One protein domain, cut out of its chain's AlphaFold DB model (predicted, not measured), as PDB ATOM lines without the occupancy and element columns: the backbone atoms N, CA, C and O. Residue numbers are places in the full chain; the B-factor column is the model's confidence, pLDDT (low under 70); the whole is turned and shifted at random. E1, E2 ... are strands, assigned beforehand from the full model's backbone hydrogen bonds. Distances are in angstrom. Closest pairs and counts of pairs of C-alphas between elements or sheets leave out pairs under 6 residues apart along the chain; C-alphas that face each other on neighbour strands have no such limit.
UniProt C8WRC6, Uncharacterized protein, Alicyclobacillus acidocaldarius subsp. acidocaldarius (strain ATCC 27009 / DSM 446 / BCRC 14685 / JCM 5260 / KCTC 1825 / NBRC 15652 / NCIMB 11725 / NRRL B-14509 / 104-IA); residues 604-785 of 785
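What this domain is: This is residues 604 to 785 of the 785 residues of an uncharacterized protein of Alicyclobacillus acidocaldarius subsp. acidocaldarius (strain ATCC 27009 / DSM 446 / BCRC 14685 / JCM 5260 / KCTC 1825 / NBRC 15652 / NCIMB 11725 / NRRL B-14509 / 104-IA) (UniProt C8WRC6). Picture a loose sandwich of two strongly twisted sheets: the eight-strand sheet E2 E17 E15 E16 E4 E11 E10 E9 curls like part of a barrel round one face of the five-strand sheet E1 E3 E12 E5 E8. Two small hairpins, E6 with E7 and E13 with E14, lie together at one end of the long axis, and the long loop of residues 751 to 765 lies at the other, where residues 755 to 760 stick out. The printed part has 182 residues, with no named helix and 17 named strands, E1 to E17 in order along the chain; under half of the residues, 89, are in them. The eight-strand sheet is mixed, the other sheets are antiparallel, and the class is all strand. The whole is compact, with a radius of gyration of the C-alphas of 16.1 A and spans of 48 by 40 by 26 A.

Where its parts are: Find C-alpha 604 at (21.640, 30.508, 16.995), where E1 begins; it covers residues 604 to 608 and runs on into E2, residues 611 to 613, at 48 degrees. E3, residues 621 to 629, is 26.2 A long from first to last C-alpha. E4 is residues 640 to 645. Next comes E5, residues 648 to 657, the longest strand by residues; it measures 21.0 A and bends by 81 degrees at residue 651. Look then for E6 at residues 663 to 666 and E7 at 669 to 672, which runs on into E8, residues 675 to 678, at 39 degrees. E9, residues 687 to 690, E10, 694 to 697, and E11, 702 to 706, follow. E12, residues 712 to 719, starts at C-alpha 712 (30.045, 27.559, 14.237) and is 22.5 A long. E13 is residues 723 to 725 and E14 731 to 733. E15, residues 745 to 750, E16, 766 to 769, and E17, 778 to 784, come last; E17 is 17.8 A long and ends at C-alpha 784 (17.813, 11.556, 20.832).

How they stand to each other: Begin at E2, an edge strand of the largest sheet: it is parallel to E17, with N 612 and O 782 3.0 A apart. E17 is antiparallel to E15, N 746 and O 783 at 2.8 A. The hairpin E15 and E16 has N 749 and O 767 at 2.8 A. E16 is parallel to E4, N 644 and O 766 at 2.8 A. E4 is antiparallel to E11, N 641 and O 705 at 2.7 A. E9, E10 and E11 form a meander, each strand the antiparallel neighbour of the one before; look at N 688 and O 696, 2.9 A, and N 695 and O 704, 2.8 A. In the second sheet, find N 605 and O 627 of E1 and E3 at 2.8 A, N 624 and O 715 of E3 and E12 at 2.8 A, N 653 and O 718 of E12 and E5 at 2.9 A, and N 654 and O 675 of E5 and E8 at 2.9 A. Between the sheets, the closest C-alphas of E1 and E17 are those of Val 607 and Gly 781, 5.7 A; E4 and E12 are only just apart, closest 8.4 A. The hairpin E6 and E7 has N 664 and O 671 at 2.9 A, and the hairpin E13 and E14 has N 724 and O 732 at 2.9 A. The closest C-alphas of E7 and E13, Pro 672 and Tyr 724, are 5.0 A apart.

The domain as a whole: The C-alphas farthest apart, Asn 632 and Gly 728, are 49.2 A from each other. The printed part has no cut and ends at residue 785, the chain's last. The links E14 to E15 and E15 to E16 are long. The model's mean pLDDT over the printed part is 82.2; residues 616 to 619, 737 to 742 and 752 to 764 are under 70.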
ATOM      1  N   VAL A 604      21.298  31.759  17.678       76.31
ATOM      2  CA  VAL A 604      21.640  30.508  16.995       76.31
ATOM      3  C   VAL A 604      20.649  30.321  15.841       76.31
ATOM      4  O   VAL A 604      19.457  30.097  16.063       76.31
ATOM      5  N   ALA A 605      21.135  30.458  14.607       79.56
ATOM      6  CA  ALA A 605      20.335  30.406  13.382       79.56
ATOM      7  C   ALA A 605      20.068  28.984  12.869       79.56
ATOM      8  O   ALA A 605      19.179  28.798  12.040       79.56
ATOM      9  N   GLY A 606      20.807  27.978  13.340       80.38
ATOM     10  CA  GLY A 606      20.574  26.591  12.942       80.38
ATOM     11  C   GLY A 606      21.401  25.572  13.717       80.38
ATOM     12  O   GLY A 606      22.387  25.924  14.366       80.38
ATOM     13  N   VAL A 607      20.986  24.306  13.618       84.88
ATOM     14  CA  VAL A 607      21.671  23.131  14.178       84.88
ATOM     15  C   VAL A 607      21.983  22.136  13.061       84.88
ATOM     16  O   VAL A 607      21.164  21.943  12.160       84.88
ATOM     17  N   SER A 608      23.154  21.501  13.116       84.69
ATOM     18  CA  SER A 608      23.576  20.454  12.185       84.69
ATOM     19  C   SER A 608      24.263  19.286  12.918       84.69
ATOM     20  O   SER A 608      25.240  19.529  13.620       84.69
ATOM     21  N   PRO A 609      23.822  18.029  12.736       83.62
ATOM     22  CA  PRO A 609      22.622  17.654  11.995       83.62
ATOM     23  C   PRO A 609      21.362  18.103  12.754       83.62
ATOM     24  O   PRO A 609      21.380  18.305  13.964       83.62
ATOM     25  N   GLN A 610      20.245  18.275  12.041       81.69
ATOM     26  CA  GLN A 610      18.978  18.652  12.684       81.69
ATOM     27  C   GLN A 610      18.434  17.560  13.614       81.69
ATOM     28  O   GLN A 610      17.662  17.875  14.511       81.69
ATOM     29  N   ASN A 611      18.828  16.302  13.401       83.06
ATOM     30  CA  ASN A 611      18.492  15.173  14.259       83.06
ATOM     31  C   ASN A 611      19.774  14.374  14.522       83.06
ATOM     32  O   ASN A 611      20.383  13.891  13.567       83.06
ATOM     33  N   SER A 612      20.152  14.225  15.788       81.94
ATOM     34  CA  SER A 612      21.280  13.389  16.230       81.94
ATOM     35  C   SER A 612      20.792  12.235  17.098       81.94
ATOM     36  O   SER A 612      19.803  12.387  17.818       81.94
ATOM     37  N   THR A 613      21.457  11.077  17.032       82.06
ATOM     38  CA  THR A 613      21.117   9.892  17.838       82.06
ATOM     39  C   THR A 613      22.348   9.339  18.554       82.06
ATOM     40  O   THR A 613      23.170   8.626  17.977       82.06
ATOM     41  N   VAL A 614      22.437   9.582  19.860       82.25
ATOM     42  CA  VAL A 614      23.516   9.069  20.707       82.25
ATOM     43  C   VAL A 614      23.073   7.747  21.334       82.25
ATOM     44  O   VAL A 614      22.489   7.728  22.402       82.25
ATOM     45  N   SER A 615      23.316   6.619  20.662       75.19
ATOM     46  CA  SER A 615      22.929   5.305  21.203       75.19
ATOM     47  C   SER A 615      23.614   4.959  22.537       75.19
ATOM     48  O   SER A 615      24.740   5.379  22.794       75.19
ATOM     49  N   ASN A 616      22.984   4.092  23.336       63.22
ATOM     50  CA  ASN A 616      23.536   3.549  24.585       63.22
ATOM     51  C   ASN A 616      24.701   2.545  24.402       63.22
ATOM     52  O   ASN A 616      25.169   1.956  25.381       63.22
ATOM     53  N   ALA A 617      25.163   2.310  23.169       62.19
ATOM     54  CA  ALA A 617      26.326   1.471  22.920       62.19
ATOM     55  C   ALA A 617      27.576   2.128  23.535       62.19
ATOM     56  O   ALA A 617      27.779   3.335  23.420       62.19
ATOM     57  N   VAL A 618      28.415   1.331  24.206       62.94
ATOM     58  CA  VAL A 618      29.615   1.794  24.926       62.94
ATOM     59  C   VAL A 618      30.419   2.789  24.068       62.94
ATOM     60  O   VAL A 618      30.888   2.428  22.990       62.94
ATOM     61  N   ASN A 619      30.617   4.009  24.583       65.38
ATOM     62  CA  ASN A 619      31.400   5.096  23.972       65.38
ATOM     63  C   ASN A 619      30.805   5.723  22.698       65.38
ATOM     64  O   ASN A 619      31.556   6.256  21.880       65.38
ATOM     65  N   HIS A 620      29.485   5.688  22.506       81.19
ATOM     66  CA  HIS A 620      28.885   6.432  21.404       81.19
ATOM     67  C   HIS A 620      28.854   7.935  21.721       81.19
ATOM     68  O   HIS A 620      28.300   8.370  22.730       81.19
ATOM     69  N   SER A 621      29.461   8.729  20.845       89.56
ATOM     70  CA  SER A 621      29.445  10.188  20.903       89.56
ATOM     71  C   SER A 621      28.982  10.737  19.565       89.56
ATOM     72  O   SER A 621      29.377  10.208  18.524       89.56
ATOM     73  N   GLU A 622      28.231  11.828  19.582       91.44
ATOM     74  CA  GLU A 622      27.848  12.535  18.366       91.44
ATOM     75  C   GLU A 622      28.205  14.015  18.453       91.44
ATOM     76  O   GLU A 622      28.234  14.610  19.528       91.44
ATOM     77  N   THR A 623      28.507  14.606  17.303       92.88
ATOM     78  CA  THR A 623      28.883  16.011  17.208       92.88
ATOM     79  C   THR A 623      27.705  16.830  16.699       92.88
ATOM     80  O   THR A 623      27.303  16.688  15.547       92.88
ATOM     81  N   VAL A 624      27.194  17.720  17.548       91.56
ATOM     82  CA  VAL A 624      26.118  18.667  17.241       91.56
ATOM     83  C   VAL A 624      26.722  20.041  16.986       91.56
ATOM     84  O   VAL A 624      27.418  20.589  17.835       91.56
ATOM     85  N   GLN A 625      26.454  20.620  15.822       92.62
ATOM     86  CA  GLN A 625      26.962  21.929  15.431       92.62
ATOM     87  C   GLN A 625      25.872  22.996  15.514       92.62
ATOM     88  O   GLN A 625      24.764  22.781  15.035       92.62
ATOM     89  N   LEU A 626      26.191  24.155  16.080       92.31
ATOM     90  CA  LEU A 626      25.316  25.320  16.198       92.31
ATOM     91  C   LEU A 626      25.884  26.453  15.347       92.31
ATOM     92  O   LEU A 626      27.049  26.814  15.512       92.31
ATOM     93  N   TYR A 627      25.077  27.018  14.450       91.69
ATOM     94  CA  TYR A 627      25.473  28.172  13.642       91.69
ATOM     95  C   TYR A 627      24.980  29.463  14.279       91.69
ATOM     96  O   TYR A 627      23.779  29.624  14.505       91.69
ATOM     97  N   VAL A 628      25.890  30.386  14.557       87.69
ATOM     98  CA  VAL A 628      25.613  31.600  15.325       87.69
ATOM     99  C   VAL A 628      25.790  32.816  14.441       87.69
ATOM    100  O   VAL A 628      26.840  32.998  13.821       87.69
ATOM    101  N   VAL A 629      24.764  33.662  14.407       82.31
ATOM    102  CA  VAL A 629      24.734  34.858  13.566       82.31
ATOM    103  C   VAL A 629      24.424  36.124  14.364       82.31
ATOM    104  O   VAL A 629      23.825  36.086  15.444       82.31
ATOM    105  N   ASP A 630      24.864  37.263  13.833       77.19
ATOM    106  CA  ASP A 630      24.510  38.587  14.332       77.19
ATOM    107  C   ASP A 630      23.068  38.952  13.930       77.19
ATOM    108  O   ASP A 630      22.347  38.192  13.277       77.19
ATOM    109  N   GLN A 631      22.621  40.149  14.309       70.44
ATOM    110  CA  GLN A 631      21.292  40.658  13.948       70.44
ATOM    111  C   GLN A 631      21.046  40.822  12.443       70.44
ATOM    112  O   GLN A 631      19.897  40.919  12.023       70.44
ATOM    113  N   ASN A 632      22.107  40.826  11.640       75.50
ATOM    114  CA  ASN A 632      22.056  40.951  10.191       75.50
ATOM    115  C   ASN A 632      22.183  39.585   9.489       75.50
ATOM    116  O   ASN A 632      22.190  39.536   8.261       75.50
ATOM    117  N   GLY A 633      22.284  38.482  10.242       78.00
ATOM    118  CA  GLY A 633      22.455  37.136   9.700       78.00
ATOM    119  C   GLY A 633      23.895  36.780   9.313       78.00
ATOM    120  O   GLY A 633      24.109  35.733   8.701       78.00
ATOM    121  N   ASN A 634      24.889  37.604   9.661       80.31
ATOM    122  CA  ASN A 634      26.296  37.289   9.406       80.31
ATOM    123  C   ASN A 634      26.839  36.337  10.480       80.31
ATOM    124  O   ASN A 634      26.533  36.544  11.654       80.31
ATOM    125  N   PRO A 635      27.684  35.347  10.135       84.00
ATOM    126  CA  PRO A 635      28.332  34.495  11.129       84.00
ATOM    127  C   PRO A 635      29.159  35.303  12.134       84.00
ATOM    128  O   PRO A 635      29.953  36.165  11.748       84.00
ATOM    129  N   VAL A 636      29.008  34.991  13.423       80.31
ATOM    130  CA  VAL A 636      29.759  35.654  14.501       80.31
ATOM    131  C   VAL A 636      30.948  34.794  14.883       80.31
ATOM    132  O   VAL A 636      30.791  33.793  15.573       80.31
ATOM    133  N   ALA A 637      32.141  35.162  14.429       82.38
ATOM    134  CA  ALA A 637      33.368  34.417  14.703       82.38
ATOM    135  C   ALA A 637      33.907  34.652  16.127       82.38
ATOM    136  O   ALA A 637      33.882  35.783  16.609       82.38
ATOM    137  N   ASN A 638      34.464  33.607  16.757       79.12
ATOM    138  CA  ASN A 638      35.163  33.660  18.054       79.12
ATOM    139  C   ASN A 638      34.385  34.350  19.187       79.12
ATOM    140  O   ASN A 638      34.976  34.962  20.077       79.12
ATOM    141  N   ALA A 639      33.058  34.277  19.148       78.38
ATOM    142  CA  ALA A 639      32.183  34.942  20.095       78.38
ATOM    143  C   ALA A 639      31.626  33.957  21.125       78.38
ATOM    144  O   ALA A 639      31.350  32.805  20.778       78.38
ATOM    145  N   PRO A 640      31.431  34.404  22.377       82.12
ATOM    146  CA  PRO A 640      30.775  33.599  23.391       82.12
ATOM    147  C   PRO A 640      29.296  33.385  23.045       82.12
ATOM    148  O   PRO A 640      28.605  34.282  22.562       82.12
ATOM    149  N   VAL A 641      28.820  32.184  23.342       84.81
ATOM    150  CA  VAL A 641      27.459  31.693  23.137       84.81
ATOM    151  C   VAL A 641      27.041  31.018  24.430       84.81
ATOM    152  O   VAL A 641      27.712  30.090  24.887       84.81
ATOM    153  N   THR A 642      25.953  31.480  25.037       87.19
ATOM    154  CA  THR A 642      25.425  30.854  26.249       87.19
ATOM    155  C   THR A 642      24.473  29.728  25.868       87.19
ATOM    156  O   THR A 642      23.504  29.923  25.139       87.19
ATOM    157  N   LEU A 643      24.739  28.538  26.388       89.69
ATOM    158  CA  LEU A 643      23.881  27.368  26.289       89.69
ATOM    159  C   LEU A 643      23.221  27.130  27.638       89.69
ATOM    160  O   LEU A 643      23.891  27.156  28.667       89.69
ATOM    161  N   SER A 644      21.915  26.903  27.629       90.44
ATOM    162  CA  SER A 644      21.114  26.596  28.814       90.44
ATOM    163  C   SER A 644      20.560  25.175  28.738       90.44
ATOM    164  O   SER A 644      20.350  24.658  27.643       90.44
ATOM    165  N   TYR A 645      20.303  24.556  29.886       91.25
ATOM    166  CA  TYR A 645      19.701  23.224  29.984       91.25
ATOM    167  C   TYR A 645      18.852  23.075  31.254       91.25
ATOM    168  O   TYR A 645      18.941  23.915  32.153       91.25
ATOM    169  N   ASP A 646      17.975  22.066  31.346       87.38
ATOM    170  CA  ASP A 646      17.041  21.948  32.480       87.38
ATOM    171  C   ASP A 646      17.465  21.000  33.608       87.38
ATOM    172  O   ASP A 646      16.855  21.062  34.687       87.38
ATOM    173  N   ASN A 647      18.577  20.280  33.424       86.44
ATOM    174  CA  ASN A 647      19.133  19.230  34.286       86.44
ATOM    175  C   ASN A 647      18.389  17.886  34.208       86.44
ATOM    176  O   ASN A 647      18.670  17.014  35.036       86.44
ATOM    177  N   ASN A 648      17.445  17.700  33.279       85.94
ATOM    178  CA  ASN A 648      16.750  16.420  33.102       85.94
ATOM    179  C   ASN A 648      17.404  15.531  32.034       85.94
ATOM    180  O   ASN A 648      16.911  14.435  31.757       85.94
ATOM    181  N   GLU A 649      18.527  15.958  31.454       85.62
ATOM    182  CA  GLU A 649      19.281  15.229  30.436       85.62
ATOM    183  C   GLU A 649      20.159  14.131  31.059       85.62
ATOM    184  O   GLU A 649      21.391  14.142  30.993       85.62
ATOM    185  N   ASN A 650      19.504  13.174  31.722       84.12
ATOM    186  CA  ASN A 650      20.158  12.111  32.479       84.12
ATOM    187  C   ASN A 650      21.217  11.375  31.644       84.12
ATOM    188  O   ASN A 650      20.938  10.865  30.557       84.12
ATOM    189  N   ASN A 651      22.422  11.266  32.211       86.00
ATOM    190  CA  ASN A 651      23.592  10.599  31.627       86.00
ATOM    191  C   ASN A 651      24.166  11.247  30.358       86.00
ATOM    192  O   ASN A 651      25.016  10.627  29.715       86.00
ATOM    193  N   LEU A 652      23.771  12.480  30.029       89.69
ATOM    194  CA  LEU A 652      24.294  13.228  28.890       89.69
ATOM    195  C   LEU A 652      25.418  14.184  29.316       89.69
ATOM    196  O   LEU A 652      25.308  14.907  30.310       89.69
ATOM    197  N   TRP A 653      26.505  14.195  28.547       93.81
ATOM    198  CA  TRP A 653      27.697  14.991  28.826       93.81
ATOM    199  C   TRP A 653      28.191  15.703  27.572       93.81
ATOM    200  O   TRP A 653      28.155  15.134  26.481       93.81
ATOM    201  N   ILE A 654      28.740  16.905  27.734       96.38
ATOM    202  CA  ILE A 654      29.576  17.543  26.712       96.38
ATOM    203  C   ILE A 654      31.030  17.186  27.004       96.38
ATOM    204  O   ILE A 654      31.555  17.547  28.058       96.38
ATOM    205  N   THR A 655      31.683  16.473  26.091       96.31
ATOM    206  CA  THR A 655      33.066  15.997  26.271       96.31
ATOM    207  C   THR A 655      34.073  16.775  25.435       96.31
ATOM    208  O   THR A 655      35.249  16.844  25.799       96.31
ATOM    209  N   GLN A 656      33.624  17.405  24.346       96.88
ATOM    210  CA  GLN A 656      34.448  18.287  23.524       96.88
ATOM    211  C   GLN A 656      33.657  19.498  23.033       96.88
ATOM    212  O   GLN A 656      32.452  19.410  22.790       96.88
ATOM    213  N   VAL A 657      34.358  20.612  22.825       95.94
ATOM    214  CA  VAL A 657      33.834  21.798  22.139       95.94
ATOM    215  C   VAL A 657      34.824  22.219  21.056       95.94
ATOM    216  O   VAL A 657      36.023  22.317  21.301       95.94
ATOM    217  N   ASN A 658      34.341  22.412  19.828       94.62
ATOM    218  CA  ASN A 658      35.146  22.676  18.631       94.62
ATOM    219  C   ASN A 658      36.292  21.666  18.435       94.62
ATOM    220  O   ASN A 658      37.393  22.034  18.036       94.62
ATOM    221  N   GLY A 659      36.041  20.390  18.758       93.94
ATOM    222  CA  GLY A 659      37.036  19.309  18.697       93.94
ATOM    223  C   GLY A 659      38.086  19.336  19.816       93.94
ATOM    224  O   GLY A 659      38.958  18.472  19.858       93.94
ATOM    225  N   THR A 660      38.016  20.301  20.737       94.75
ATOM    226  CA  THR A 660      38.897  20.367  21.908       94.75
ATOM    227  C   THR A 660      38.276  19.580  23.053       94.75
ATOM    228  O   THR A 660      37.160  19.879  23.475       94.75
ATOM    229  N   THR A 661      38.997  18.577  23.559       95.62
ATOM    230  CA  THR A 661      38.551  17.787  24.719       95.62
ATOM    231  C   THR A 661      38.534  18.650  25.972       95.62
ATOM    232  O   THR A 661      39.483  19.387  26.232       95.62
ATOM    233  N   LEU A 662      37.457  18.554  26.749       95.56
ATOM    234  CA  LEU A 662      37.323  19.286  28.001       95.56
ATOM    235  C   LEU A 662      38.119  18.574  29.097       95.56
ATOM    236  O   LEU A 662      37.700  17.543  29.627       95.56
ATOM    237  N   THR A 663      39.285  19.126  29.415       93.56
ATOM    238  CA  THR A 663      40.171  18.645  30.476       93.56
ATOM    239  C   THR A 663      40.528  19.772  31.440       93.56
ATOM    240  O   THR A 663      40.494  20.951  31.084       93.56
ATOM    241  N   GLY A 664      40.886  19.406  32.669       83.81
ATOM    242  CA  GLY A 664      41.395  20.314  33.691       83.81
ATOM    243  C   GLY A 664      42.638  19.733  34.356       83.81
ATOM    244  O   GLY A 664      42.823  18.518  34.381       83.81
ATOM    245  N   SER A 665      43.511  20.597  34.875       83.62
ATOM    246  CA  SER A 665      44.693  20.167  35.628       83.62
ATOM    247  C   SER A 665      44.356  20.067  37.112       83.62
ATOM    248  O   SER A 665      43.989  21.064  37.736       83.62
ATOM    249  N   PHE A 666      44.493  18.871  37.684       80.94
ATOM    250  CA  PHE A 666      44.302  18.617  39.111       80.94
ATOM    251  C   PHE A 666      45.543  17.913  39.640       80.94
ATOM    252  O   PHE A 666      45.942  16.869  39.134       80.94
ATOM    253  N   ASN A 667      46.186  18.499  40.652       80.69
ATOM    254  CA  ASN A 667      47.448  17.993  41.205       80.69
ATOM    255  C   ASN A 667      48.548  17.782  40.137       80.69
ATOM    256  O   ASN A 667      49.338  16.846  40.234       80.69
ATOM    257  N   GLY A 668      48.586  18.641  39.110       79.38
ATOM    258  CA  GLY A 668      49.567  18.572  38.020       79.38
ATOM    259  C   GLY A 668      49.299  17.486  36.972       79.38
ATOM    260  O   GLY A 668      50.125  17.295  36.083       79.38
ATOM    261  N   VAL A 669      48.168  16.780  37.057       81.06
ATOM    262  CA  VAL A 669      47.738  15.786  36.068       81.06
ATOM    263  C   VAL A 669      46.555  16.338  35.279       81.06
ATOM    264  O   VAL A 669      45.612  16.884  35.851       81.06
ATOM    265  N   THR A 670      46.611  16.201  33.955       89.50
ATOM    266  CA  THR A 670      45.499  16.543  33.063       89.50
ATOM    267  C   THR A 670      44.434  15.459  33.141       89.50
ATOM    268  O   THR A 670      44.654  14.339  32.683       89.50
ATOM    269  N   GLU A 671      43.273  15.809  33.678       92.56
ATOM    270  CA  GLU A 671      42.148  14.905  33.900       92.56
ATOM    271  C   GLU A 671      40.926  15.332  33.070       92.56
ATOM    272  O   GLU A 671      40.769  16.517  32.756       92.56
ATOM    273  N   PRO A 672      40.027  14.401  32.703       95.25
ATOM    274  CA  PRO A 672      38.807  14.740  31.982       95.25
ATOM    275  C   PRO A 672      37.817  15.502  32.875       95.25
ATOM    276  O   PRO A 672      37.461  15.059  33.971       95.25
ATOM    277  N   THR A 673      37.322  16.633  32.368       95.75
ATOM    278  CA  THR A 673      36.318  17.486  33.025       95.75
ATOM    279  C   THR A 673      35.172  17.814  32.064       95.75
ATOM    280  O   THR A 673      35.017  18.964  31.643       95.75
ATOM    281  N   PRO A 674      34.380  16.814  31.651       96.94
ATOM    282  CA  PRO A 674      33.215  17.040  30.798       96.94
ATOM    283  C   PRO A 674      32.142  17.890  31.504       96.94
ATOM    284  O   PRO A 674      32.104  17.978  32.727       96.94
ATOM    285  N   ILE A 675      31.226  18.509  30.762       96.44
ATOM    286  CA  ILE A 675      30.106  19.258  31.360       96.44
ATOM    287  C   ILE A 675      28.899  18.318  31.468       96.44
ATOM    288  O   ILE A 675      28.392  17.894  30.425       96.44
ATOM    289  N   PRO A 676      28.433  17.958  32.679       95.12
ATOM    290  CA  PRO A 676      27.227  17.157  32.830       95.12
ATOM    291  C   PRO A 676      25.983  18.007  32.568       95.12
ATOM    292  O   PRO A 676      25.812  19.076  33.156       95.12
ATOM    293  N   LEU A 677      25.071  17.488  31.746       93.19
ATOM    294  CA  LEU A 677      23.757  18.098  31.520       93.19
ATOM    295  C   LEU A 677      22.708  17.610  32.540       93.19
ATOM    296  O   LEU A 677      21.510  17.719  32.342       93.19
ATOM    297  N   TYR A 678      23.159  17.067  33.668       91.38
ATOM    298  CA  TYR A 678      22.324  16.578  34.761       91.38
ATOM    299  C   TYR A 678      23.091  16.674  36.084       91.38
ATOM    300  O   TYR A 678      24.260  17.062  36.132       91.38
ATOM    301  N   THR A 679      22.438  16.323  37.190       91.75
ATOM    302  CA  THR A 679      23.091  16.349  38.507       91.75
ATOM    303  C   THR A 679      23.933  15.093  38.727       91.75
ATOM    304  O   THR A 679      23.405  13.984  38.740       91.75
ATOM    305  N   VAL A 680      25.234  15.269  38.973       90.38
ATOM    306  CA  VAL A 680      26.177  14.176  39.252       90.38
ATOM    307  C   VAL A 680      26.615  14.225  40.711       90.38
ATOM    308  O   VAL A 680      27.228  15.194  41.159       90.38
ATOM    309  N   SER A 681      26.337  13.160  41.464       87.19
ATOM    310  CA  SER A 681      26.916  12.971  42.796       87.19
ATOM    311  C   SER A 681      28.407  12.635  42.675       87.19
ATOM    312  O   SER A 681      28.751  11.723  41.928       87.19
ATOM    313  N   ASN A 682      29.265  13.302  43.456       89.56
ATOM    314  CA  ASN A 682      30.727  13.091  43.524       89.56
ATOM    315  C   ASN A 682      31.557  13.674  42.363       89.56
ATOM    316  O   ASN A 682      32.658  13.186  42.084       89.56
ATOM    317  N   LEU A 683      31.073  14.732  41.707       92.06
ATOM    318  CA  LEU A 683      31.874  15.494  40.748       92.06
ATOM    319  C   LEU A 683      33.109  16.093  41.448       92.06
ATOM    320  O   LEU A 683      32.974  16.830  42.421       92.06
ATOM    321  N   GLY A 684      34.313  15.755  40.981       90.62
ATOM    322  CA  GLY A 684      35.578  16.193  41.585       90.62
ATOM    323  C   GLY A 684      35.973  17.626  41.239       90.62
ATOM    324  O   GLY A 684      36.960  18.137  41.758       90.62
ATOM    325  N   TYR A 685      35.213  18.279  40.363       92.00
ATOM    326  CA  TYR A 685      35.447  19.635  39.892       92.00
ATOM    327  C   TYR A 685      34.159  20.447  39.976       92.00
ATOM    328  O   TYR A 685      33.063  19.938  39.754       92.00
ATOM    329  N   ASN A 686      34.304  21.734  40.289       90.19
ATOM    330  CA  ASN A 686      33.182  22.668  40.385       90.19
ATOM    331  C   ASN A 686      33.101  23.625  39.195       90.19
ATOM    332  O   ASN A 686      32.186  24.439  39.136       90.19
ATOM    333  N   TYR A 687      34.046  23.550  38.264       89.06
ATOM    334  CA  TYR A 687      34.057  24.366  37.063       89.06
ATOM    335  C   TYR A 687      34.786  23.643  35.932       89.06
ATOM    336  O   TYR A 687      35.632  22.780  36.170       89.06
ATOM    337  N   VAL A 688      34.456  24.019  34.703       88.81
ATOM    338  CA  VAL A 688      35.202  23.679  33.490       88.81
ATOM    339  C   VAL A 688      35.617  24.999  32.867       88.81
ATOM    340  O   VAL A 688      34.778  25.884  32.712       88.81
ATOM    341  N   TYR A 689      36.895  25.158  32.535       86.69
ATOM    342  CA  TYR A 689      37.381  26.340  31.833       86.69
ATOM    343  C   TYR A 689      38.478  25.949  30.854       86.69
ATOM    344  O   TYR A 689      39.588  25.603  31.252       86.69
ATOM    345  N   VAL A 690      38.151  26.021  29.567       84.25
ATOM    346  CA  VAL A 690      39.104  25.873  28.471       84.25
ATOM    347  C   VAL A 690      39.092  27.199  27.701       84.25
ATOM    348  O   VAL A 690      38.063  27.527  27.095       84.25
ATOM    349  N   PRO A 691      40.178  27.997  27.754       78.44
ATOM    350  CA  PRO A 691      40.223  29.332  27.157       78.44
ATOM    351  C   PRO A 691      39.779  29.345  25.692       78.44
ATOM    352  O   PRO A 691      40.276  28.567  24.881       78.44
ATOM    353  N   GLY A 692      38.831  30.227  25.355       77.06
ATOM    354  CA  GLY A 692      38.295  30.361  23.995       77.06
ATOM    355  C   GLY A 692      37.529  29.137  23.478       77.06
ATOM    356  O   GLY A 692      37.284  29.045  22.280       77.06
ATOM    357  N   VAL A 693      37.173  28.193  24.355       87.88
ATOM    358  CA  VAL A 693      36.487  26.944  23.998       87.88
ATOM    359  C   VAL A 693      35.203  26.794  24.809       87.88
ATOM    360  O   VAL A 693      34.123  26.796  24.220       87.88
ATOM    361  N   ALA A 694      35.295  26.710  26.141       89.75
ATOM    362  CA  ALA A 694      34.133  26.528  27.011       89.75
ATOM    363  C   ALA A 694      34.370  27.024  28.447       89.75
ATOM    364  O   ALA A 694      35.483  26.939  28.966       89.75
ATOM    365  N   SER A 695      33.306  27.481  29.112       86.94
ATOM    366  CA  SER A 695      33.266  27.741  30.552       86.94
ATOM    367  C   SER A 695      31.953  27.255  31.179       86.94
ATOM    368  O   SER A 695      30.871  27.436  30.623       86.94
ATOM    369  N   TRP A 696      32.029  26.621  32.347       93.75
ATOM    370  CA  TRP A 696      30.867  26.121  33.090       93.75
ATOM    371  C   TRP A 696      31.152  26.104  34.588       93.75
ATOM    372  O   TRP A 696      32.297  25.910  34.992       93.75
ATOM    373  N   ASN A 697      30.105  26.258  35.399       87.88
ATOM    374  CA  ASN A 697      30.159  26.103  36.850       87.88
ATOM    375  C   ASN A 697      29.158  25.036  37.300       87.88
ATOM    376  O   ASN A 697      28.010  25.026  36.862       87.88
ATOM    377  N   SER A 698      29.577  24.195  38.236       87.12
ATOM    378  CA  SER A 698      28.728  23.233  38.935       87.12
ATOM    379  C   SER A 698      27.508  23.920  39.548       87.12
ATOM    380  O   SER A 698      27.605  25.002  40.128       87.12
ATOM    381  N   GLY A 699      26.337  23.306  39.371       84.50
ATOM    382  CA  GLY A 699      25.049  23.860  39.794       84.50
ATOM    383  C   GLY A 699      24.476  24.936  38.865       84.50
ATOM    384  O   GLY A 699      23.302  25.280  39.008       84.50
ATOM    385  N   SER A 700      25.250  25.437  37.894       84.69
ATOM    386  CA  SER A 700      24.718  26.290  36.834       84.69
ATOM    387  C   SER A 700      23.896  25.462  35.854       84.69
ATOM    388  O   SER A 700      24.327  24.397  35.428       84.69
ATOM    389  N   LYS A 701      22.745  25.997  35.444       88.75
ATOM    390  CA  LYS A 701      21.949  25.491  34.313       88.75
ATOM    391  C   LYS A 701      22.396  26.074  32.973       88.75
ATOM    392  O   LYS A 701      21.686  25.971  31.977       88.75
ATOM    393  N   THR A 702      23.540  26.752  32.963       89.50
ATOM    394  CA  THR A 702      24.114  27.379  31.778       89.50
ATOM    395  C   THR A 702      25.615  27.141  31.695       89.50
ATOM    396  O   THR A 702      26.307  27.058  32.715       89.50
ATOM    397  N   PHE A 703      26.121  27.063  30.470       91.62
ATOM    398  CA  PHE A 703      27.542  27.092  30.148       91.62
ATOM    399  C   PHE A 703      27.781  28.015  28.956       91.62
ATOM    400  O   PHE A 703      26.888  28.239  28.142       91.62
ATOM    401  N   THR A 704      28.983  28.563  28.844       88.81
ATOM    402  CA  THR A 704      29.389  29.377  27.700       88.81
ATOM    403  C   THR A 704      30.329  28.571  26.823       88.81
ATOM    404  O   THR A 704      31.231  27.901  27.314       88.81
ATOM    405  N   VAL A 705      30.138  28.651  25.516       91.44
ATOM    406  CA  VAL A 705      31.050  28.115  24.501       91.44
ATOM    407  C   VAL A 705      31.401  29.210  23.517       91.44
ATOM    408  O   VAL A 705      30.739  30.242  23.487       91.44
ATOM    409  N   TYR A 706      32.428  29.003  22.707       88.50
ATOM    410  CA  TYR A 706      32.857  30.000  21.735       88.50
ATOM    411  C   TYR A 706      32.654  29.477  20.320       88.50
ATOM    412  O   TYR A 706      32.936  28.312  20.032       88.50
ATOM    413  N   THR A 707      32.159  30.325  19.424       89.62
ATOM    414  CA  THR A 707      32.149  30.008  17.993       89.62
ATOM    415  C   THR A 707      33.578  29.923  17.470       89.62
ATOM    416  O   THR A 707      34.489  30.570  17.976       89.62
ATOM    417  N   ASN A 708      33.801  29.127  16.435       87.50
ATOM    418  CA  ASN A 708      35.051  29.128  15.691       87.50
ATOM    419  C   ASN A 708      35.127  30.349  14.750       87.50
ATOM    420  O   ASN A 708      34.243  31.210  14.722       87.50
ATOM    421  N   SER A 709      36.168  30.405  13.919       84.12
ATOM    422  CA  SER A 709      36.379  31.487  12.948       84.12
ATOM    423  C   SER A 709      35.286  31.619  11.877       84.12
ATOM    424  O   SER A 709      35.251  32.629  11.180       84.12
ATOM    425  N   THR A 710      34.398  30.630  11.731       87.94
ATOM    426  CA  THR A 710      33.306  30.621  10.747       87.94
ATOM    427  C   THR A 710      31.921  30.785  11.377       87.94
ATOM    428  O   THR A 710      30.923  30.666  10.670       87.94
ATOM    429  N   GLY A 711      31.835  31.077  12.680       88.00
ATOM    430  CA  GLY A 711      30.565  31.270  13.385       88.00
ATOM    431  C   GLY A 711      29.874  29.981  13.832       88.00
ATOM    432  O   GLY A 711      28.715  30.015  14.233       88.00
ATOM    433  N   TRP A 712      30.569  28.845  13.783       92.94
ATOM    434  CA  TRP A 712      30.045  27.559  14.237       92.94
ATOM    435  C   TRP A 712      30.569  27.189  15.621       92.94
ATOM    436  O   TRP A 712      31.747  27.360  15.912       92.94
ATOM    437  N   VAL A 713      29.714  26.600  16.444       93.50
ATOM    438  CA  VAL A 713      30.096  25.865  17.653       93.50
ATOM    439  C   VAL A 713      29.877  24.387  17.379       93.50
ATOM    440  O   VAL A 713      28.819  24.025  16.891       93.50
ATOM    441  N   SER A 714      30.827  23.522  17.711       94.69
ATOM    442  CA  SER A 714      30.693  22.069  17.578       94.69
ATOM    443  C   SER A 714      30.745  21.418  18.957       94.69
ATOM    444  O   SER A 714      31.782  21.471  19.604       94.69
ATOM    445  N   LEU A 715      29.661  20.807  19.419       95.50
ATOM    446  CA  LEU A 715      29.560  20.138  20.716       95.50
ATOM    447  C   LEU A 715      29.637  18.626  20.513       95.50
ATOM    448  O   LEU A 715      28.783  18.062  19.835       95.50
ATOM    449  N   THR A 716      30.624  17.957  21.103       95.50
ATOM    450  CA  THR A 716      30.628  16.492  21.163       95.50
ATOM    451  C   THR A 716      29.855  16.060  22.394       95.50
ATOM    452  O   THR A 716      30.288  16.280  23.528       95.50
ATOM    453  N   VAL A 717      28.693  15.470  22.143       93.12
ATOM    454  CA  VAL A 717      27.763  14.980  23.148       93.12
ATOM    455  C   VAL A 717      27.948  13.474  23.300       93.12
ATOM    456  O   VAL A 717      27.982  12.748  22.307       93.12
ATOM    457  N   GLN A 718      28.071  12.996  24.534       91.25
ATOM    458  CA  GLN A 718      28.270  11.581  24.846       91.25
ATOM    459  C   GLN A 718      27.279  11.120  25.920       91.25
ATOM    460  O   GLN A 718      27.070  11.820  26.914       91.25
ATOM    461  N   ALA A 719      26.693   9.936  25.724       87.31
ATOM    462  CA  ALA A 719      25.761   9.317  26.662       87.31
ATOM    463  C   ALA A 719      26.417   8.125  27.377       87.31
ATOM    464  O   ALA A 719      26.842   7.167  26.732       87.31
ATOM    465  N   GLY A 720      26.475   8.174  28.714       81.31
ATOM    466  CA  GLY A 720      27.032   7.105  29.556       81.31
ATOM    467  C   GLY A 720      28.527   6.803  29.335       81.31
ATOM    468  O   GLY A 720      29.155   7.236  28.368       81.31
ATOM    469  N   ASN A 721      29.127   6.059  30.267       86.38
ATOM    470  CA  ASN A 721      30.541   5.653  30.238       86.38
ATOM    471  C   ASN A 721      31.552   6.795  30.002       86.38
ATOM    472  O   ASN A 721      32.633   6.590  29.450       86.38
ATOM    473  N   VAL A 722      31.219   8.011  30.428       91.31
ATOM    474  CA  VAL A 722      32.084   9.183  30.287       91.31
ATOM    475  C   VAL A 722      33.056   9.213  31.457       91.31
ATOM    476  O   VAL A 722      32.627   9.225  32.611       91.31
ATOM    477  N   GLY A 723      34.358   9.217  31.173       92.81
ATOM    478  CA  GLY A 723      35.382   9.425  32.195       92.81
ATOM    479  C   GLY A 723      35.335  10.857  32.728       92.81
ATOM    480  O   GLY A 723      35.297  11.799  31.941       92.81
ATOM    481  N   TYR A 724      35.345  11.029  34.047       94.25
ATOM    482  CA  TYR A 724      35.391  12.340  34.693       94.25
ATOM    483  C   TYR A 724      36.192  12.287  35.998       94.25
ATOM    484  O   TYR A 724      36.242  11.264  36.687       94.25
ATOM    485  N   TYR A 725      36.816  13.405  36.359       92.38
ATOM    486  CA  TYR A 725      37.515  13.544  37.633       92.38
ATOM    487  C   TYR A 725      36.522  13.596  38.810       92.38
ATOM    488  O   TYR A 725      35.616  14.432  38.833       92.38
ATOM    489  N   SER A 726      36.675  12.701  39.791       92.75
ATOM    490  CA  SER A 726      35.772  12.565  40.949       92.75
ATOM    491  C   SER A 726      36.414  13.022  42.265       92.75
ATOM    492  O   SER A 726      37.637  13.100  42.377       92.75
ATOM    493  N   THR A 727      35.600  13.273  43.298       84.94
ATOM    494  CA  THR A 727      36.053  13.738  44.632       84.94
ATOM    495  C   THR A 727      37.019  12.782  45.357       84.94
ATOM    496  O   THR A 727      37.537  13.129  46.414       84.94
ATOM    497  N   GLY A 728      37.275  11.588  44.811       82.19
ATOM    498  CA  GLY A 728      38.226  10.598  45.326       82.19
ATOM    499  C   GLY A 728      39.620  10.632  44.690       82.19
ATOM    500  O   GLY A 728      40.396   9.713  44.938       82.19
ATOM    501  N   ASN A 729      39.953  11.646  43.877       73.69
ATOM    502  CA  ASN A 729      41.228  11.714  43.141       73.69
ATOM    503  C   ASN A 729      41.429  10.548  42.146       73.69
ATOM    504  O   ASN A 729      42.551  10.182  41.806       73.69
ATOM    505  N   THR A 730      40.332   9.946  41.690       80.81
ATOM    506  CA  THR A 730      40.311   8.867  40.698       80.81
ATOM    507  C   THR A 730      39.405   9.254  39.539       80.81
ATOM    508  O   THR A 730      38.372   9.901  39.752       80.81
ATOM    509  N   ILE A 731      39.740   8.806  38.329       88.00
ATOM    510  CA  ILE A 731      38.827   8.876  37.185       88.00
ATOM    511  C   ILE A 731      37.636   7.964  37.489       88.00
ATOM    512  O   ILE A 731      37.777   6.743  37.579       88.00
ATOM    513  N   ALA A 732      36.468   8.568  37.680       87.38
ATOM    514  CA  ALA A 732      35.206   7.853  37.709       87.38
ATOM    515  C   ALA A 732      34.657   7.752  36.285       87.38
ATOM    516  O   ALA A 732      35.002   8.537  35.404       87.38
ATOM    517  N   VAL A 733      33.793   6.773  36.060       87.44
ATOM    518  CA  VAL A 733      33.105   6.580  34.785       87.44
ATOM    519  C   VAL A 733      31.619   6.759  35.054       87.44
ATOM    520  O   VAL A 733      31.092   6.165  35.999       87.44
ATOM    521  N   SER A 734      30.948   7.622  34.287       84.62
ATOM    522  CA  SER A 734      29.501   7.796  34.420       84.62
ATOM    523  C   SER A 734      28.796   6.461  34.153       84.62
ATOM    524  O   SER A 734      29.267   5.684  33.316       84.62
ATOM    525  N   PRO A 735      27.718   6.134  34.889       78.62
ATOM    526  CA  PRO A 735      27.070   4.839  34.752       78.62
ATOM    527  C   PRO A 735      26.633   4.604  33.303       78.62
ATOM    528  O   PRO A 735      26.185   5.525  32.615       78.62
ATOM    529  N   ALA A 736      26.768   3.361  32.841       71.25
ATOM    530  CA  ALA A 736      26.173   2.951  31.579       71.25
ATOM    531  C   ALA A 736      24.656   3.174  31.652       71.25
ATOM    532  O   ALA A 736      24.036   2.887  32.680       71.25
ATOM    533  N   VAL A 737      24.063   3.663  30.564       66.62
ATOM    534  CA  VAL A 737      22.603   3.746  30.451       66.62
ATOM    535  C   VAL A 737      22.053   2.308  30.510       66.62
ATOM    536  O   VAL A 737      22.511   1.470  29.725       66.62
ATOM    537  N   PRO A 738      21.144   1.973  31.446       62.28
ATOM    538  CA  PRO A 738      20.578   0.633  31.559       62.28
ATOM    539  C   PRO A 738      20.045   0.098  30.220       62.28
ATOM    540  O   PRO A 738      19.334   0.783  29.484       62.28
ATOM    541  N   ASN A 739      20.365  -1.159  29.896       56.56
ATOM    542  CA  ASN A 739      19.782  -1.836  28.734       56.56
ATOM    543  C   ASN A 739      18.260  -1.959  28.922       56.56
ATOM    544  O   ASN A 739      17.815  -2.729  29.773       56.56
ATOM    545  N   GLY A 740      17.480  -1.236  28.112       59.00
ATOM    546  CA  GLY A 740      16.012  -1.278  28.127       59.00
ATOM    547  C   GLY A 740      15.313   0.044  28.457       59.00
ATOM    548  O   GLY A 740      14.083   0.065  28.437       59.00
ATOM    549  N   ASP A 741      16.051   1.124  28.728       59.41
ATOM    550  CA  ASP A 741      15.443   2.444  28.906       59.41
ATOM    551  C   ASP A 741      14.809   2.952  27.601       59.41
ATOM    552  O   ASP A 741      15.305   2.724  26.493       59.41
ATOM    553  N   THR A 742      13.661   3.620  27.730       64.44
ATOM    554  CA  THR A 742      12.991   4.282  26.609       64.44
ATOM    555  C   THR A 742      13.853   5.441  26.129       64.44
ATOM    556  O   THR A 742      14.228   6.292  26.935       64.44
ATOM    557  N   SER A 743      14.119   5.489  24.823       73.12
ATOM    558  CA  SER A 743      14.791   6.613  24.169       73.12
ATOM    559  C   SER A 743      14.223   7.955  24.638       73.12
ATOM    560  O   SER A 743      13.001   8.134  24.675       73.12
ATOM    561  N   THR A 744      15.109   8.874  25.016       77.31
ATOM    562  CA  THR A 744      14.739  10.228  25.435       77.31
ATOM    563  C   THR A 744      15.112  11.204  24.327       77.31
ATOM    564  O   THR A 744      16.218  11.166  23.794       77.31
ATOM    565  N   THR A 745      14.184  12.089  23.962       82.88
ATOM    566  CA  THR A 745      14.422  13.135  22.959       82.88
ATOM    567  C   THR A 745      14.470  14.496  23.641       82.88
ATOM    568  O   THR A 745      13.484  14.944  24.222       82.88
ATOM    569  N   VAL A 746      15.608  15.172  23.525       83.44
ATOM    570  CA  VAL A 746      15.791  16.585  23.861       83.44
ATOM    571  C   VAL A 746      15.704  17.405  22.590       83.44
ATOM    572  O   VAL A 746      16.232  17.041  21.543       83.44
ATOM    573  N   SER A 747      15.030  18.538  22.674       85.56
ATOM    574  CA  SER A 747      14.962  19.494  21.580       85.56
ATOM    575  C   SER A 747      15.973  20.611  21.812       85.56
ATOM    576  O   SER A 747      16.167  21.063  22.941       85.56
ATOM    577  N   VAL A 748      16.622  21.058  20.736       85.88
ATOM    578  CA  VAL A 748      17.466  22.254  20.752       85.88
ATOM    579  C   VAL A 748      16.598  23.420  20.315       85.88
ATOM    580  O   VAL A 748      16.062  23.419  19.205       85.88
ATOM    581  N   TYR A 749      16.449  24.407  21.185       85.81
ATOM    582  CA  TYR A 749      15.672  25.609  20.927       85.81
ATOM    583  C   TYR A 749      16.579  26.832  20.829       85.81
ATOM    584  O   TYR A 749      17.541  26.946  21.585       85.81
ATOM    585  N   SER A 750      16.240  27.776  19.955       83.88
ATOM    586  CA  SER A 750      16.767  29.145  19.990       83.88
ATOM    587  C   SER A 750      15.644  30.145  20.222       83.88
ATOM    588  O   SER A 750      14.477  29.874  19.935       83.88
ATOM    589  N   TRP A 751      15.969  31.319  20.755       73.25
ATOM    590  CA  TRP A 751      15.027  32.433  20.827       73.25
ATOM    591  C   TRP A 751      15.694  33.729  20.402       73.25
ATOM    592  O   TRP A 751      16.832  34.021  20.754       73.25
ATOM    593  N   THR A 752      14.936  34.542  19.680       60.81
ATOM    594  CA  THR A 752      15.201  35.966  19.512       60.81
ATOM    595  C   THR A 752      14.305  36.691  20.503       60.81
ATOM    596  O   THR A 752      13.086  36.563  20.444       60.81
ATOM    597  N   LYS A 753      14.871  37.420  21.470       51.97
ATOM    598  CA  LYS A 753      14.062  38.210  22.408       51.97
ATOM    599  C   LYS A 753      13.648  39.515  21.713       51.97
ATOM    600  O   LYS A 753      14.510  40.368  21.509       51.97
ATOM    601  N   PRO A 754      12.374  39.730  21.336       46.03
ATOM    602  CA  PRO A 754      11.982  40.977  20.694       46.03
ATOM    603  C   PRO A 754      11.944  42.087  21.753       46.03
ATOM    604  O   PRO A 754      11.237  41.960  22.752       46.03
ATOM    605  N   GLY A 755      12.689  43.177  21.551       44.38
ATOM    606  CA  GLY A 755      12.521  44.416  22.323       44.38
ATOM    607  C   GLY A 755      13.337  44.567  23.612       44.38
ATOM    608  O   GLY A 755      12.988  45.413  24.432       44.38
ATOM    609  N   VAL A 756      14.423  43.812  23.807       41.84
ATOM    610  CA  VAL A 756      15.405  44.114  24.867       41.84
ATOM    611  C   VAL A 756      16.653  44.718  24.242       41.84
ATOM    612  O   VAL A 756      17.187  44.184  23.275       41.84
ATOM    613  N   ASN A 757      17.065  45.869  24.774       35.38
ATOM    614  CA  ASN A 757      18.257  46.602  24.363       35.38
ATOM    615  C   ASN A 757      19.486  45.657  24.378       35.38
ATOM    616  O   ASN A 757      19.725  45.041  25.420       35.38
ATOM    617  N   PRO A 758      20.247  45.515  23.273       40.84
ATOM    618  CA  PRO A 758      21.377  44.581  23.172       40.84
ATOM    619  C   PRO A 758      22.509  44.806  24.192       40.84
ATOM    620  O   PRO A 758      23.357  43.931  24.350       40.84
ATOM    621  N   ASP A 759      22.512  45.923  24.923       37.16
ATOM    622  CA  ASP A 759      23.556  46.270  25.898       37.16
ATOM    623  C   ASP A 759      23.486  45.518  27.241       37.16
ATOM    624  O   ASP A 759      24.416  45.613  28.041       37.16
ATOM    625  N   THR A 760      22.431  44.745  27.524       38.53
ATOM    626  CA  THR A 760      22.340  43.981  28.784       38.53
ATOM    627  C   THR A 760      22.087  42.490  28.539       38.53
ATOM    628  O   THR A 760      20.971  41.995  28.682       38.53
ATOM    629  N   SER A 761      23.166  41.791  28.177       43.53
ATOM    630  CA  SER A 761      23.452  40.387  28.522       43.53
ATOM    631  C   SER A 761      22.481  39.274  28.089       43.53
ATOM    632  O   SER A 761      22.006  38.532  28.946       43.53
ATOM    633  N   THR A 762      22.300  39.026  26.792       48.91
ATOM    634  CA  THR A 762      21.941  37.666  26.326       48.91
ATOM    635  C   THR A 762      22.547  37.409  24.949       48.91
ATOM    636  O   THR A 762      21.971  37.777  23.930       48.91
ATOM    637  N   TYR A 763      23.749  36.825  24.942       53.69
ATOM    638  CA  TYR A 763      24.408  36.270  23.758       53.69
ATOM    639  C   TYR A 763      23.573  35.111  23.218       53.69
ATOM    640  O   TYR A 763      23.278  34.227  24.010       53.69
ATOM    641  N   GLY A 764      23.245  35.114  21.921       55.97
ATOM    642  CA  GLY A 764      22.447  34.125  21.181       55.97
ATOM    643  C   GLY A 764      22.254  32.806  21.920       55.97
ATOM    644  O   GLY A 764      23.050  31.885  21.765       55.97
ATOM    645  N   GLU A 765      21.226  32.754  22.765       74.38
ATOM    646  CA  GLU A 765      21.065  31.657  23.706       74.38
ATOM    647  C   GLU A 765      20.442  30.460  22.981       74.38
ATOM    648  O   GLU A 765      19.460  30.595  22.242       74.38
ATOM    649  N   ALA A 766      21.023  29.281  23.187       84.38
ATOM    650  CA  ALA A 766      20.403  28.015  22.818       84.38
ATOM    651  C   ALA A 766      20.047  27.235  24.082       84.38
ATOM    652  O   ALA A 766      20.791  27.240  25.061       84.38
ATOM    653  N   TYR A 767      18.901  26.566  24.066       87.88
ATOM    654  CA  TYR A 767      18.420  25.749  25.172       87.88
ATOM    655  C   TYR A 767      18.300  24.301  24.727       87.88
ATOM    656  O   TYR A 767      17.662  24.013  23.713       87.88
ATOM    657  N   LEU A 768      18.906  23.410  25.500       88.25
ATOM    658  CA  LEU A 768      18.702  21.974  25.408       88.25
ATOM    659  C   LEU A 768      17.687  21.594  26.487       88.25
ATOM    660  O   LEU A 768      17.931  21.849  27.657       88.25
ATOM    661  N   GLY A 769      16.543  21.032  26.111       86.62
ATOM    662  CA  GLY A 769      15.636  20.450  27.102       86.62
ATOM    663  C   GLY A 769      14.497  19.631  26.521       86.62
ATOM    664  O   GLY A 769      14.307  19.551  25.302       86.62
ATOM    665  N   LEU A 770      13.723  19.009  27.412       84.31
ATOM    666  CA  LEU A 770      12.609  18.113  27.054       84.31
ATOM    667  C   LEU A 770      11.378  18.855  26.505       84.31
ATOM    668  O   LEU A 770      10.489  18.249  25.910       84.31
ATOM    669  N   GLY A 771      11.317  20.170  26.695       83.06
ATOM    670  CA  GLY A 771      10.277  21.041  26.158       83.06
ATOM    671  C   GLY A 771      10.755  22.484  26.098       83.06
ATOM    672  O   GLY A 771      11.773  22.830  26.684       83.06
ATOM    673  N   ALA A 772      10.030  23.341  25.382       79.25
ATOM    674  CA  ALA A 772      10.413  24.740  25.235       79.25
ATOM    675  C   ALA A 772      10.495  25.450  26.601       79.25
ATOM    676  O   ALA A 772       9.539  25.427  27.376       79.25
ATOM    677  N   TYR A 773      11.612  26.138  26.863       74.38
ATOM    678  CA  TYR A 773      11.815  26.914  28.094       74.38
ATOM    679  C   TYR A 773      10.804  28.066  28.250       74.38
ATOM    680  O   TYR A 773      10.436  28.449  29.359       74.38
ATOM    681  N   ASN A 774      10.335  28.630  27.131       77.75
ATOM    682  CA  ASN A 774       9.267  29.627  27.083       77.75
ATOM    683  C   ASN A 774       8.500  29.550  25.747       77.75
ATOM    684  O   ASN A 774       8.932  28.889  24.806       77.75
ATOM    685  N   SER A 775       7.374  30.263  25.647       76.31
ATOM    686  CA  SER A 775       6.495  30.256  24.466       76.31
ATOM    687  C   SER A 775       7.101  30.857  23.191       76.31
ATOM    688  O   SER A 775       6.515  30.702  22.125       76.31
ATOM    689  N   ASN A 776       8.229  31.565  23.288       75.12
ATOM    690  CA  ASN A 776       8.874  32.258  22.169       75.12
ATOM    691  C   ASN A 776      10.093  31.493  21.629       75.12
ATOM    692  O   ASN A 776      10.784  31.981  20.734       75.12
ATOM    693  N   ALA A 777      10.382  30.315  22.181       81.12
ATOM    694  CA  ALA A 777      11.477  29.474  21.741       81.12
ATOM    695  C   ALA A 777      11.098  28.734  20.446       81.12
ATOM    696  O   ALA A 777      10.046  28.100  20.357       81.12
ATOM    697  N   THR A 778      11.962  28.803  19.437       85.69
ATOM    698  CA  THR A 778      11.831  28.072  18.174       85.69
ATOM    699  C   THR A 778      12.708  26.832  18.231       85.69
ATOM    700  O   THR A 778      13.904  26.923  18.492       85.69
ATOM    701  N   GLN A 779      12.123  25.660  17.996       88.94
ATOM    702  CA  GLN A 779      12.885  24.421  17.902       88.94
ATOM    703  C   GLN A 779      13.710  24.415  16.611       88.94
ATOM    704  O   GLN A 779      13.158  24.541  15.520       88.94
ATOM    705  N   ILE A 780      15.024  24.261  16.743       87.94
ATOM    706  CA  ILE A 780      15.993  24.290  15.637       87.94
ATOM    707  C   ILE A 780      16.718  22.951  15.430       87.94
ATOM    708  O   ILE A 780      17.425  22.796  14.436       87.94
ATOM    709  N   GLY A 781      16.512  21.977  16.323       88.25
ATOM    710  CA  GLY A 781      16.991  20.601  16.171       88.25
ATOM    711  C   GLY A 781      16.439  19.647  17.235       88.25
ATOM    712  O   GLY A 781      15.746  20.064  18.167       88.25
ATOM    713  N   THR A 782      16.752  18.359  17.098       87.00
ATOM    714  CA  THR A 782      16.506  17.313  18.098       87.00
ATOM    715  C   THR A 782      17.755  16.474  18.345       87.00
ATOM    716  O   THR A 782      18.539  16.185  17.439       87.00
ATOM    717  N   LEU A 783      17.926  16.063  19.593       84.06
ATOM    718  CA  LEU A 783      18.936  15.130  20.055       84.06
ATOM    719  C   LEU A 783      18.217  13.982  20.759       84.06
ATOM    720  O   LEU A 783      17.498  14.194  21.731       84.06
ATOM    721  N   THR A 784      18.401  12.770  20.263       82.88
ATOM    722  CA  THR A 784      17.813  11.556  20.832       82.88
ATOM    723  C   THR A 784      18.924  10.693  21.429       82.88
ATOM    724  O   THR A 784      19.958  10.538  20.781       82.88
ATOM    725  N   TRP A 785      18.756  10.143  22.634       73.25
ATOM    726  CA  TRP A 785      19.715   9.198  23.229       73.25
ATOM    727  C   TRP A 785      19.039   8.042  23.966       73.25
ATOM    728  O   TRP A 785      17.835   8.174  24.309       73.25
TER     729      TRP A 785